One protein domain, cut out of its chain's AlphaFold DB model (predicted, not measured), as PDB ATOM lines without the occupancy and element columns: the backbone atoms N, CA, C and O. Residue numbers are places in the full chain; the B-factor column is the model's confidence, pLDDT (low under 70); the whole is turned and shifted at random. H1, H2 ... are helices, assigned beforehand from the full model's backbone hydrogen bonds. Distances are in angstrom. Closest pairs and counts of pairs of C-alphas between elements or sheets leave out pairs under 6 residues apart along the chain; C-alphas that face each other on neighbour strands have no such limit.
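What this domain is: This is residues 25 to 111 of the 177 residues of the protein "Aldedh domain-containing protein" of Mesorhizobium delmotii (UniProt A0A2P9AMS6). The domain has little regular structure: a long loop, residues 48 to 96, winds back and forth beside helix H1, and the short helix H2 sits at one end of the length, with the turn of the loop at Gln 62 at the other. The printed part has 87 residues with two named helices, H1 then H2, and no named strand; the class is all helix, with 24 residues in named elements. It is compact, with a radius of gyration of the C-alphas of 13.8 A, and its outline is elongated, 45 by 27 by 24 A.

Where its parts are: H1, residues 33 to 47, begins at C-alpha 33 (142.500, 198.139, 181.954) and is 21.1 A long from first to last C-alpha. H2, residues 97 to 105, measures 12.6 A and ends at C-alpha 105 (169.578, 199.157, 176.064).

How they stand to each other: H1 and H2 are apart, with no C-alpha of the one within 8 A of the other. A long link of 49 residues joins them. In H1 and H2 every O i to N i+4 pair is within hydrogen-bond range.

The domain as a whole: The two C-alphas farthest apart, those of Gln 62 and Glu 98, are 45.2 A apart. The printed part has no cut. Residue 25 and residues 79 to 82 have pLDDT under 70.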
ATOM      1  N   ALA A  25     147.876 215.905 191.423       68.81
ATOM      2  CA  ALA A  25     149.121 216.018 190.650       68.81
ATOM      3  C   ALA A  25     149.156 215.070 189.431       68.81
ATOM      4  O   ALA A  25     150.005 215.216 188.558       68.81
ATOM      5  N   ILE A  26     148.254 214.082 189.396       80.00
ATOM      6  CA  ILE A  26     148.114 213.073 188.346       80.00
ATOM      7  C   ILE A  26     146.615 212.889 188.078       80.00
ATOM      8  O   ILE A  26     145.840 212.699 189.016       80.00
ATOM      9  N   GLY A  27     146.217 212.983 186.807       84.44
ATOM     10  CA  GLY A  27     144.840 212.768 186.357       84.44
ATOM     11  C   GLY A  27     144.435 211.286 186.286       84.44
ATOM     12  O   GLY A  27     145.238 210.407 186.609       84.44
ATOM     13  N   PRO A  28     143.192 210.990 185.870       87.50
ATOM     14  CA  PRO A  28     142.732 209.617 185.671       87.50
ATOM     15  C   PRO A  28     143.486 208.935 184.521       87.50
ATOM     16  O   PRO A  28     143.944 209.596 183.589       87.50
ATOM     17  N   LEU A  29     143.594 207.605 184.566       87.75
ATOM     18  CA  LEU A  29     144.127 206.818 183.453       87.75
ATOM     19  C   LEU A  29     143.118 206.737 182.301       87.75
ATOM     20  O   LEU A  29     141.913 206.896 182.507       87.75
ATOM     21  N   ILE A  30     143.622 206.462 181.095       86.50
ATOM     22  CA  ILE A  30     142.839 206.500 179.852       86.50
ATOM     23  C   ILE A  30     141.661 205.515 179.840       86.50
ATOM     24  O   ILE A  30     140.598 205.834 179.313       86.50
ATOM     25  N   ASP A  31     141.825 204.337 180.452       86.50
ATOM     26  CA  ASP A  31     140.804 203.293 180.493       86.50
ATOM     27  C   ASP A  31     140.862 202.444 181.779       86.50
ATOM     28  O   ASP A  31     141.727 202.611 182.644       86.50
ATOM     29  N   ARG A  32     139.902 201.518 181.918       85.69
ATOM     30  CA  ARG A  32     139.755 200.631 183.088       85.69
ATOM     31  C   ARG A  32     140.771 199.482 183.147       85.69
ATOM     32  O   ARG A  32     140.906 198.868 184.207       85.69
ATOM     33  N   ARG A  33     141.462 199.180 182.045       87.50
ATOM     34  CA  ARG A  33     142.500 198.139 181.954       87.50
ATOM     35  C   ARG A  33     143.844 198.663 182.456       87.50
ATOM     36  O   ARG A  33     144.590 197.903 183.065       87.50
ATOM     37  N   ALA A  34     144.119 199.956 182.279       87.50
ATOM     38  CA  ALA A  34     145.369 200.581 182.710       87.50
ATOM     39  C   ALA A  34     145.686 200.378 184.213       87.50
ATOM     40  O   ALA A  34     146.802 199.952 184.514       87.50
ATOM     41  N   PRO A  35     144.745 200.562 185.166       88.19
ATOM     42  CA  PRO A  35     145.001 200.222 186.566       88.19
ATOM     43  C   PRO A  35     145.382 198.747 186.789       88.19
ATOM     44  O   PRO A  35     146.311 198.472 187.540       88.19
ATOM     45  N   ALA A  36     144.710 197.806 186.112       89.00
ATOM     46  CA  ALA A  36     144.964 196.369 186.278       89.00
ATOM     47  C   ALA A  36     146.367 195.982 185.796       89.00
ATOM     48  O   ALA A  36     147.040 195.150 186.401       89.00
ATOM     49  N   LYS A  37     146.834 196.629 184.726       88.81
ATOM     50  CA  LYS A  37     148.191 196.450 184.214       88.81
ATOM     51  C   LYS A  37     149.244 196.941 185.204       88.81
ATOM     52  O   LYS A  37     150.209 196.230 185.472       88.81
ATOM     53  N   ILE A  38     149.036 198.119 185.795       89.62
ATOM     54  CA  ILE A  38     149.941 198.648 186.824       89.62
ATOM     55  C   ILE A  38     149.980 197.715 188.042       89.62
ATOM     56  O   ILE A  38     151.058 197.452 188.566       89.62
ATOM     57  N   GLU A  39     148.832 197.192 188.476       90.56
ATOM     58  CA  GLU A  39     148.747 196.233 189.586       90.56
ATOM     59  C   GLU A  39     149.512 194.943 189.288       90.56
ATOM     60  O   GLU A  39     150.294 194.502 190.125       90.56
ATOM     61  N   SER A  40     149.346 194.380 188.088       90.31
ATOM     62  CA  SER A  40     150.088 193.194 187.639       90.31
ATOM     63  C   SER A  40     151.600 193.428 187.675       90.31
ATOM     64  O   SER A  40     152.353 192.641 188.244       90.31
ATOM     65  N   HIS A  41     152.044 194.569 187.147       90.06
ATOM     66  CA  HIS A  41     153.447 194.971 187.149       90.06
ATOM     67  C   HIS A  41     154.010 195.133 188.565       90.06
ATOM     68  O   HIS A  41     155.117 194.680 188.844       90.06
ATOM     69  N   ILE A  42     153.246 195.746 189.472       89.94
ATOM     70  CA  ILE A  42     153.623 195.874 190.883       89.94
ATOM     71  C   ILE A  42     153.691 194.499 191.554       89.94
ATOM     72  O   ILE A  42     154.646 194.231 192.281       89.94
ATOM     73  N   ALA A  43     152.708 193.631 191.312       90.81
ATOM     74  CA  ALA A  43     152.657 192.297 191.896       90.81
ATOM     75  C   ALA A  43     153.859 191.447 191.462       90.81
ATOM     76  O   ALA A  43     154.516 190.853 192.314       90.81
ATOM     77  N   ASP A  44     154.199 191.458 190.169       90.19
ATOM     78  CA  ASP A  44     155.386 190.773 189.649       90.19
ATOM     79  C   ASP A  44     156.680 191.339 190.257       90.19
ATOM     80  O   ASP A  44     157.569 190.587 190.655       90.19
ATOM     81  N   ALA A  45     156.774 192.666 190.413       89.38
ATOM     82  CA  ALA A  45     157.943 193.296 191.023       89.38
ATOM     83  C   ALA A  45     158.138 192.852 192.466       89.38
ATOM     84  O   ALA A  45     159.243 192.488 192.858       89.38
ATOM     85  N   VAL A  46     157.063 192.882 193.253       90.44
ATOM     86  CA  VAL A  46     157.088 192.486 194.662       90.44
ATOM     87  C   VAL A  46     157.392 190.995 194.797       90.44
ATOM     88  O   VAL A  46     158.198 190.626 195.648       90.44
ATOM     89  N   ALA A  47     156.835 190.146 193.927       91.81
ATOM     90  CA  ALA A  47     157.126 188.712 193.909       91.81
ATOM     91  C   ALA A  47     158.616 188.413 193.664       91.81
ATOM     92  O   ALA A  47     159.153 187.462 194.226       91.81
ATOM     93  N   LYS A  48     159.299 189.258 192.883       90.31
ATOM     94  CA  LYS A  48     160.745 189.171 192.617       90.31
ATOM     95  C   LYS A  48     161.614 189.869 193.677       90.31
ATOM     96  O   LYS A  48     162.826 189.928 193.531       90.31
ATOM     97  N   GLY A  49     161.030 190.398 194.756       90.50
ATOM     98  CA  GLY A  49     161.770 191.063 195.841       90.50
ATOM     99  C   GLY A  49     161.808 192.593 195.755       90.50
ATOM    100  O   GLY A  49     162.551 193.246 196.491       90.50
ATOM    101  N   GLY A  50     161.000 193.185 194.878       90.56
ATOM    102  CA  GLY A  50     160.783 194.624 194.812       90.56
ATOM    103  C   GLY A  50     160.045 195.168 196.036       90.56
ATOM    104  O   GLY A  50     159.319 194.463 196.734       90.56
ATOM    105  N   THR A  51     160.210 196.463 196.301       91.50
ATOM    106  CA  THR A  51     159.602 197.136 197.455       91.50
ATOM    107  C   THR A  51     158.911 198.436 197.063       91.50
ATOM    108  O   THR A  51     159.381 199.190 196.207       91.50
ATOM    109  N   ILE A  52     157.791 198.719 197.731       90.25
ATOM    110  CA  ILE A  52     157.028 199.967 197.628       90.25
ATOM    111  C   ILE A  52     156.747 200.441 199.052       90.25
ATOM    112  O   ILE A  52     156.228 199.681 199.864       90.25
ATOM    113  N   ARG A  53     157.098 201.691 199.380       85.88
ATOM    114  CA  ARG A  53     156.915 202.205 200.752       85.88
ATOM    115  C   ARG A  53     155.478 202.623 201.052       85.88
ATOM    116  O   ARG A  53     154.996 202.423 202.158       85.88
ATOM    117  N   TRP A  54     154.832 203.261 200.086       86.44
ATOM    118  CA  TRP A  54     153.434 203.693 200.127       86.44
ATOM    119  C   TRP A  54     152.957 204.003 198.706       86.44
ATOM    120  O   TRP A  54     153.774 204.281 197.824       86.44
ATOM    121  N   GLY A  55     151.645 203.995 198.487       89.38
ATOM    122  CA  GLY A  55     151.058 204.140 197.156       89.38
ATOM    123  C   GLY A  55     150.938 202.821 196.403       89.38
ATOM    124  O   GLY A  55     151.100 201.759 196.993       89.38
ATOM    125  N   GLY A  56     150.643 202.891 195.103       87.25
ATOM    126  CA  GLY A  56     150.495 201.701 194.262       87.25
ATOM    127  C   GLY A  56     149.130 201.027 194.328       87.25
ATOM    128  O   GLY A  56     149.031 199.856 193.993       87.25
ATOM    129  N   ASN A  57     148.092 201.758 194.738       88.12
ATOM    130  CA  ASN A  57     146.726 201.247 194.840       88.12
ATOM    131  C   ASN A  57     145.768 202.062 193.968       88.12
ATOM    132  O   ASN A  57     146.005 203.242 193.684       88.12
ATOM    133  N   ARG A  58     144.639 201.455 193.598       88.12
ATOM    134  CA  ARG A  58     143.502 202.181 193.020       88.12
ATOM    135  C   ARG A  58     142.964 203.217 193.998       88.12
ATOM    136  O   ARG A  58     142.975 203.015 195.212       88.12
ATOM    137  N   VAL A  59     142.478 204.327 193.454       86.56
ATOM    138  CA  VAL A  59     141.836 205.384 194.237       86.56
ATOM    139  C   VAL A  59     140.334 205.329 193.991       86.56
ATOM    140  O   VAL A  59     139.876 205.619 192.888       86.56
ATOM    141  N   GLY A  60     139.581 204.996 195.041       81.81
ATOM    142  CA  GLY A  60     138.124 204.864 194.993       81.81
ATOM    143  C   GLY A  60     137.638 203.562 194.347       81.81
ATOM    144  O   GLY A  60     138.419 202.767 193.828       81.81
ATOM    145  N   GLU A  61     136.324 203.348 194.395       74.31
ATOM    146  CA  GLU A  61     135.659 202.154 193.841       74.31
ATOM    147  C   GLU A  61     135.258 202.327 192.368       74.31
ATOM    148  O   GLU A  61     135.047 201.353 191.647       74.31
ATOM    149  N   GLN A  62     135.154 203.576 191.905       70.56
ATOM    150  CA  GLN A  62     134.733 203.930 190.554       70.56
ATOM    151  C   GLN A  62     135.742 204.887 189.910       70.56
ATOM    152  O   GLN A  62     136.215 205.830 190.540       70.56
ATOM    153  N   GLY A  63     136.049 204.654 188.630       81.00
ATOM    154  CA  GLY A  63     136.983 205.465 187.847       81.00
ATOM    155  C   GLY A  63     138.310 204.763 187.560       81.00
ATOM    156  O   GLY A  63     138.455 203.554 187.728       81.00
ATOM    157  N   THR A  64     139.268 205.533 187.055       86.81
ATOM    158  CA  THR A  64     140.565 205.039 186.560       86.81
ATOM    159  C   THR A  64     141.736 205.732 187.260       86.81
ATOM    160  O   THR A  64     142.850 205.779 186.742       86.81
ATOM    161  N   PHE A  65     141.496 206.294 188.446       88.00
ATOM    162  CA  PHE A  65     142.538 206.922 189.246       88.00
ATOM    163  C   PHE A  65     143.415 205.870 189.921       88.00
ATOM    164  O   PHE A  65     142.932 204.898 190.507       88.00
ATOM    165  N   PHE A  66     144.723 206.103 189.868       87.94
ATOM    166  CA  PHE A  66     145.716 205.221 190.459       87.94
ATOM    167  C   PHE A  66     146.734 206.024 191.259       87.94
ATOM    168  O   PHE A  66     147.277 207.027 190.786       87.94
ATOM    169  N   GLN A  67     147.000 205.585 192.482       89.56
ATOM    170  CA  GLN A  67     147.961 206.225 193.361       89.56
ATOM    171  C   GLN A  67     149.378 205.869 192.912       89.56
ATOM    172  O   GLN A  67     149.782 204.708 192.953       89.56
ATOM    173  N   ARG A  68     150.172 206.880 192.545       88.62
ATOM    174  CA  ARG A  68     151.596 206.706 192.227       88.62
ATOM    175  C   ARG A  68     152.327 205.996 193.382       88.62
ATOM    176  O   ARG A  68     152.259 206.486 194.512       88.62
ATOM    177  N   PRO A  69     153.061 204.900 193.123       88.31
ATOM    178  CA  PRO A  69     153.963 204.309 194.099       88.31
ATOM    179  C   PRO A  69     155.087 205.272 194.465       88.31
ATOM    180  O   PRO A  69     155.669 205.947 193.609       88.31
ATOM    181  N   SER A  70     155.432 205.308 195.743       87.06
ATOM    182  CA  SER A  70     156.579 206.065 196.225       87.06
ATOM    183  C   SER A  70     157.866 205.261 196.095       87.06
ATOM    184  O   SER A  70     158.010 204.195 196.692       87.06
ATOM    185  N   SER A  71     158.813 205.811 195.328       83.00
ATOM    186  CA  SER A  71     160.169 205.265 195.139       83.00
ATOM    187  C   SER A  71     160.196 203.732 194.986       83.00
ATOM    188  O   SER A  71     160.861 203.063 195.783       83.00
ATOM    189  N   PRO A  72     159.431 203.161 194.032       88.00
ATOM    190  CA  PRO A  72     159.374 201.716 193.856       88.00
ATOM    191  C   PRO A  72     160.776 201.209 193.512       88.00
ATOM    192  O   PRO A  72     161.353 201.619 192.508       88.00
ATOM    193  N   THR A  73     161.344 200.368 194.372       90.19
ATOM    194  CA  THR A  73     162.666 199.772 194.144       90.19
ATOM    195  C   THR A  73     162.450 198.373 193.625       90.19
ATOM    196  O   THR A  73     161.980 197.525 194.381       90.19
ATOM    197  N   PHE A  74     162.746 198.149 192.353       89.94
ATOM    198  CA  PHE A  74     162.502 196.880 191.683       89.94
ATOM    199  C   PHE A  74     163.831 196.203 191.349       89.94
ATOM    200  O   PHE A  74     164.834 196.890 191.133       89.94
ATOM    201  N   PRO A  75     163.857 194.867 191.363       84.69
ATOM    202  CA  PRO A  75     165.062 194.123 191.053       84.69
ATOM    203  C   PRO A  75     165.315 194.145 189.533       84.69
ATOM    204  O   PRO A  75     164.391 194.382 188.749       84.69
ATOM    205  N   ALA A  76     166.560 193.942 189.101       80.19
ATOM    206  CA  ALA A  76     166.934 194.072 187.688       80.19
ATOM    207  C   ALA A  76     166.211 193.043 186.796       80.19
ATOM    208  O   ALA A  76     165.842 193.345 185.666       80.19
ATOM    209  N   GLU A  77     165.908 191.859 187.330       77.44
ATOM    210  CA  GLU A  77     165.151 190.786 186.678       77.44
ATOM    211  C   GLU A  77     163.649 191.074 186.512       77.44
ATOM    212  O   GLU A  77     162.928 190.315 185.853       77.44
ATOM    213  N   TRP A  78     163.135 192.149 187.116       80.00
ATOM    214  CA  TRP A  78     161.734 192.528 186.947       80.00
ATOM    215  C   TRP A  78     161.450 193.164 185.582       80.00
ATOM    216  O   TRP A  78     160.299 193.114 185.165       80.00
ATOM    217  N   GLN A  79     162.460 193.719 184.892       67.88
ATOM    218  CA  GLN A  79     162.342 194.461 183.624       67.88
ATOM    219  C   GLN A  79     161.078 194.124 182.817       67.88
ATOM    220  O   GLN A  79     160.988 193.101 182.132       67.88
ATOM    221  N   SER A  80     160.075 195.001 182.931       66.69
ATOM    222  CA  SER A  80     158.807 194.807 182.242       66.69
ATOM    223  C   SER A  80     159.029 194.927 180.741       66.69
ATOM    224  O   SER A  80     159.325 196.008 180.234       66.69
ATOM    225  N   ARG A  81     158.837 193.821 180.018       69.50
ATOM    226  CA  ARG A  81     158.843 193.810 178.546       69.50
ATOM    227  C   ARG A  81     157.634 194.523 177.945       69.50
ATOM    228  O   ARG A  81     157.599 194.742 176.740       69.50
ATOM    229  N   GLU A  82     156.660 194.882 178.776       69.19
ATOM    230  CA  GLU A  82     155.461 195.599 178.379       69.19
ATOM    231  C   GLU A  82     155.439 197.009 178.985       69.19
ATOM    232  O   GLU A  82     155.661 197.214 180.183       69.19
ATOM    233  N   GLU A  83     155.140 198.008 178.163       76.38
ATOM    234  CA  GLU A  83     155.074 199.398 178.608       76.38
ATOM    235  C   GLU A  83     153.854 199.645 179.510       76.38
ATOM    236  O   GLU A  83     152.727 199.302 179.159       76.38
ATOM    237  N   THR A  84     154.055 200.242 180.690       78.31
ATOM    238  CA  THR A  84     152.992 200.380 181.708       78.31
ATOM    239  C   THR A  84     151.986 201.499 181.394       78.31
ATOM    240  O   THR A  84     150.834 201.401 181.809       78.31
ATOM    241  N   PHE A  85     152.402 202.565 180.695       79.50
ATOM    242  CA  PHE A  85     151.592 203.767 180.405       79.50
ATOM    243  C   PHE A  85     150.811 204.334 181.611       79.50
ATOM    244  O   PHE A  85     149.692 204.831 181.491       79.50
ATOM    245  N   GLY A  86     151.412 204.269 182.799       84.06
ATOM    246  CA  GLY A  86     150.796 204.687 184.056       84.06
ATOM    247  C   GLY A  86     151.809 205.316 185.009       84.06
ATOM    248  O   GLY A  86     153.001 205.347 184.708       84.06
ATOM    249  N   PRO A  87     151.375 205.822 186.177       87.12
ATOM    250  CA  PRO A  87     152.233 206.498 187.148       87.12
ATOM    251  C   PRO A  87     153.129 205.523 187.937       87.12
ATOM    252  O   PRO A  87     153.199 205.599 189.161       87.12
ATOM    253  N   LEU A  88     153.832 204.628 187.243       87.50
ATOM    254  CA  LEU A  88     154.811 203.684 187.769       87.50
ATOM    255  C   LEU A  88     156.189 204.052 187.205       87.50
ATOM    256  O   LEU A  88     156.379 204.067 185.995       87.50
ATOM    257  N   ALA A  89     157.142 204.378 188.080       88.38
ATOM    258  CA  ALA A  89     158.508 204.745 187.698       88.38
ATOM    259  C   ALA A  89     159.511 203.916 188.521       88.38
ATOM    260  O   ALA A  89     159.895 204.360 189.607       88.38
ATOM    261  N   PRO A  90     159.860 202.704 188.055       88.00
ATOM    262  CA  PRO A  90     160.785 201.794 188.725       88.00
ATOM    263  C   PRO A  90     162.151 202.427 188.982       88.00
ATOM    264  O   PRO A  90     162.694 203.126 188.131       88.00
ATOM    265  N   THR A  91     162.720 202.152 190.151       89.44
ATOM    266  CA  THR A  91     164.120 202.429 190.478       89.44
ATOM    267  C   THR A  91     164.859 201.101 190.551       89.44
ATOM    268  O   THR A  91     164.523 200.264 191.387       89.44
ATOM    269  N   ILE A  92     165.858 200.922 189.693       89.19
ATOM    270  CA  ILE A  92     166.696 199.722 189.630       89.19
ATOM    271  C   ILE A  92     168.104 200.123 190.075       89.19
ATOM    272  O   ILE A  92     168.592 201.196 189.710       89.19
ATOM    273  N   ARG A  93     168.728 199.308 190.930       87.88
ATOM    274  CA  ARG A  93     170.115 199.521 191.360       87.88
ATOM    275  C   ARG A  93     171.067 198.866 190.371       87.88
ATOM    276  O   ARG A  93     170.792 197.772 189.899       87.88
ATOM    277  N   PHE A  94     172.184 199.532 190.141       88.88
ATOM    278  CA  PHE A  94     173.308 199.055 189.351       88.88
ATOM    279  C   PHE A  94     174.595 199.387 190.107       88.88
ATOM    280  O   PHE A  94     174.616 200.334 190.904       88.88
ATOM    281  N   ASP A  95     175.650 198.625 189.848       87.94
ATOM    282  CA  ASP A  95     176.935 198.747 190.536       87.94
ATOM    283  C   ASP A  95     177.965 199.524 189.707       87.94
ATOM    284  O   ASP A  95     178.800 200.241 190.265       87.94
ATOM    285  N   ASP A  96     177.880 199.444 188.376       90.06
ATOM    286  CA  ASP A  96     178.832 200.078 187.465       90.06
ATOM    287  C   ASP A  96     178.178 200.704 186.219       90.06
ATOM    288  O   ASP A  96     176.991 200.530 185.922       90.06
ATOM    289  N   ALA A  97     178.967 201.520 185.514       87.25
ATOM    290  CA  ALA A  97     178.497 202.298 184.374       87.25
ATOM    291  C   ALA A  97     178.200 201.411 183.154       87.25
ATOM    292  O   ALA A  97     177.274 201.681 182.387       87.25
ATOM    293  N   GLU A  98     178.972 200.347 182.966       88.06
ATOM    294  CA  GLU A  98     178.822 199.396 181.876       88.06
ATOM    295  C   GLU A  98     177.538 198.569 182.041       88.06
ATOM    296  O   GLU A  98     176.820 198.335 181.063       88.06
ATOM    297  N   GLN A  99     177.205 198.180 183.274       84.31
ATOM    298  CA  GLN A  99     175.971 197.494 183.636       84.31
ATOM    299  C   GLN A  99     174.753 198.350 183.308       84.31
ATOM    300  O   GLN A  99     173.871 197.880 182.590       84.31
ATOM    301  N   VAL A 100     174.703 199.603 183.778       86.75
ATOM    302  CA  VAL A 100     173.527 200.460 183.553       86.75
ATOM    303  C   VAL A 100     173.310 200.758 182.074       86.75
ATOM    304  O   VAL A 100     172.170 200.813 181.628       86.75
ATOM    305  N   VAL A 101     174.382 200.902 181.290       86.94
ATOM    306  CA  VAL A 101     174.266 201.070 179.836       86.94
ATOM    307  C   VAL A 101     173.705 199.801 179.204       86.94
ATOM    308  O   VAL A 101     172.753 199.882 178.433       86.94
ATOM    309  N   ARG A 102     174.252 198.628 179.541       85.75
ATOM    310  CA  ARG A 102     173.766 197.350 179.005       85.75
ATOM    311  C   ARG A 102     172.285 197.140 179.317       85.75
ATOM    312  O   ARG A 102     171.531 196.836 178.405       85.75
ATOM    313  N   GLU A 103     171.880 197.334 180.567       83.81
ATOM    314  CA  GLU A 103     170.491 197.150 181.003       83.81
ATOM    315  C   GLU A 103     169.547 198.207 180.414       83.81
ATOM    316  O   GLU A 103     168.434 197.876 180.021       83.81
ATOM    317  N   ALA A 104     169.983 199.464 180.269       84.19
ATOM    318  CA  ALA A 104     169.163 200.511 179.654       84.19
ATOM    319  C   ALA A 104     168.871 200.256 178.165       84.19
ATOM    320  O   ALA A 104     167.846 200.717 177.662       84.19
ATOM    321  N   TYR A 105     169.760 199.544 177.466       83.50
ATOM    322  CA  TYR A 105     169.578 199.157 176.064       83.50
ATOM    323  C   TYR A 105     169.005 197.743 175.880       83.50
ATOM    324  O   TYR A 105     168.675 197.389 174.749       83.50
ATOM    325  N   ASP A 106     168.853 196.944 176.944       82.06
ATOM    326  CA  ASP A 106     168.244 195.605 176.889       82.06
ATOM    327  C   ASP A 106     166.710 195.691 176.895       82.06
ATOM    328  O   ASP A 106     165.999 195.206 177.770       82.06
ATOM    329  N   THR A 107     166.183 196.396 175.903       75.38
ATOM    330  CA  THR A 107     164.757 196.627 175.730       75.38
ATOM    331  C   THR A 107     164.406 196.573 174.252       75.38
ATOM    332  O   THR A 107     165.197 196.923 173.378       75.38
ATOM    333  N   ILE A 108     163.184 196.135 173.956       73.62
ATOM    334  CA  ILE A 108     162.630 196.158 172.595       73.62
ATOM    335  C   ILE A 108     162.235 197.580 172.153       73.62
ATOM    336  O   ILE A 108     161.847 197.782 171.003       73.62
ATOM    337  N   TYR A 109     162.312 198.556 173.062       73.38
ATOM    338  CA  TYR A 109     161.957 199.958 172.855       73.38
ATOM    339  C   TYR A 109     163.208 200.852 172.770       73.38
ATOM    340  O   TYR A 109     164.278 200.486 173.237       73.38
ATOM    341  N   GLY A 110     163.089 202.057 172.200       73.62
ATOM    342  CA  GLY A 110     164.236 202.962 172.012       73.62
ATOM    343  C   GLY A 110     163.868 204.441 171.894       73.62
ATOM    344  O   GLY A 110     164.395 205.125 171.023       73.62
ATOM    345  N   LEU A 111     162.920 204.920 172.709       81.44
ATOM    346  CA  LEU A 111     162.349 206.268 172.574       81.44
ATOM    347  C   LEU A 111     163.270 207.386 173.083       81.44
ATOM    348  O   LEU A 111     163.563 208.315 172.337       81.44
TER     349      LEU A 111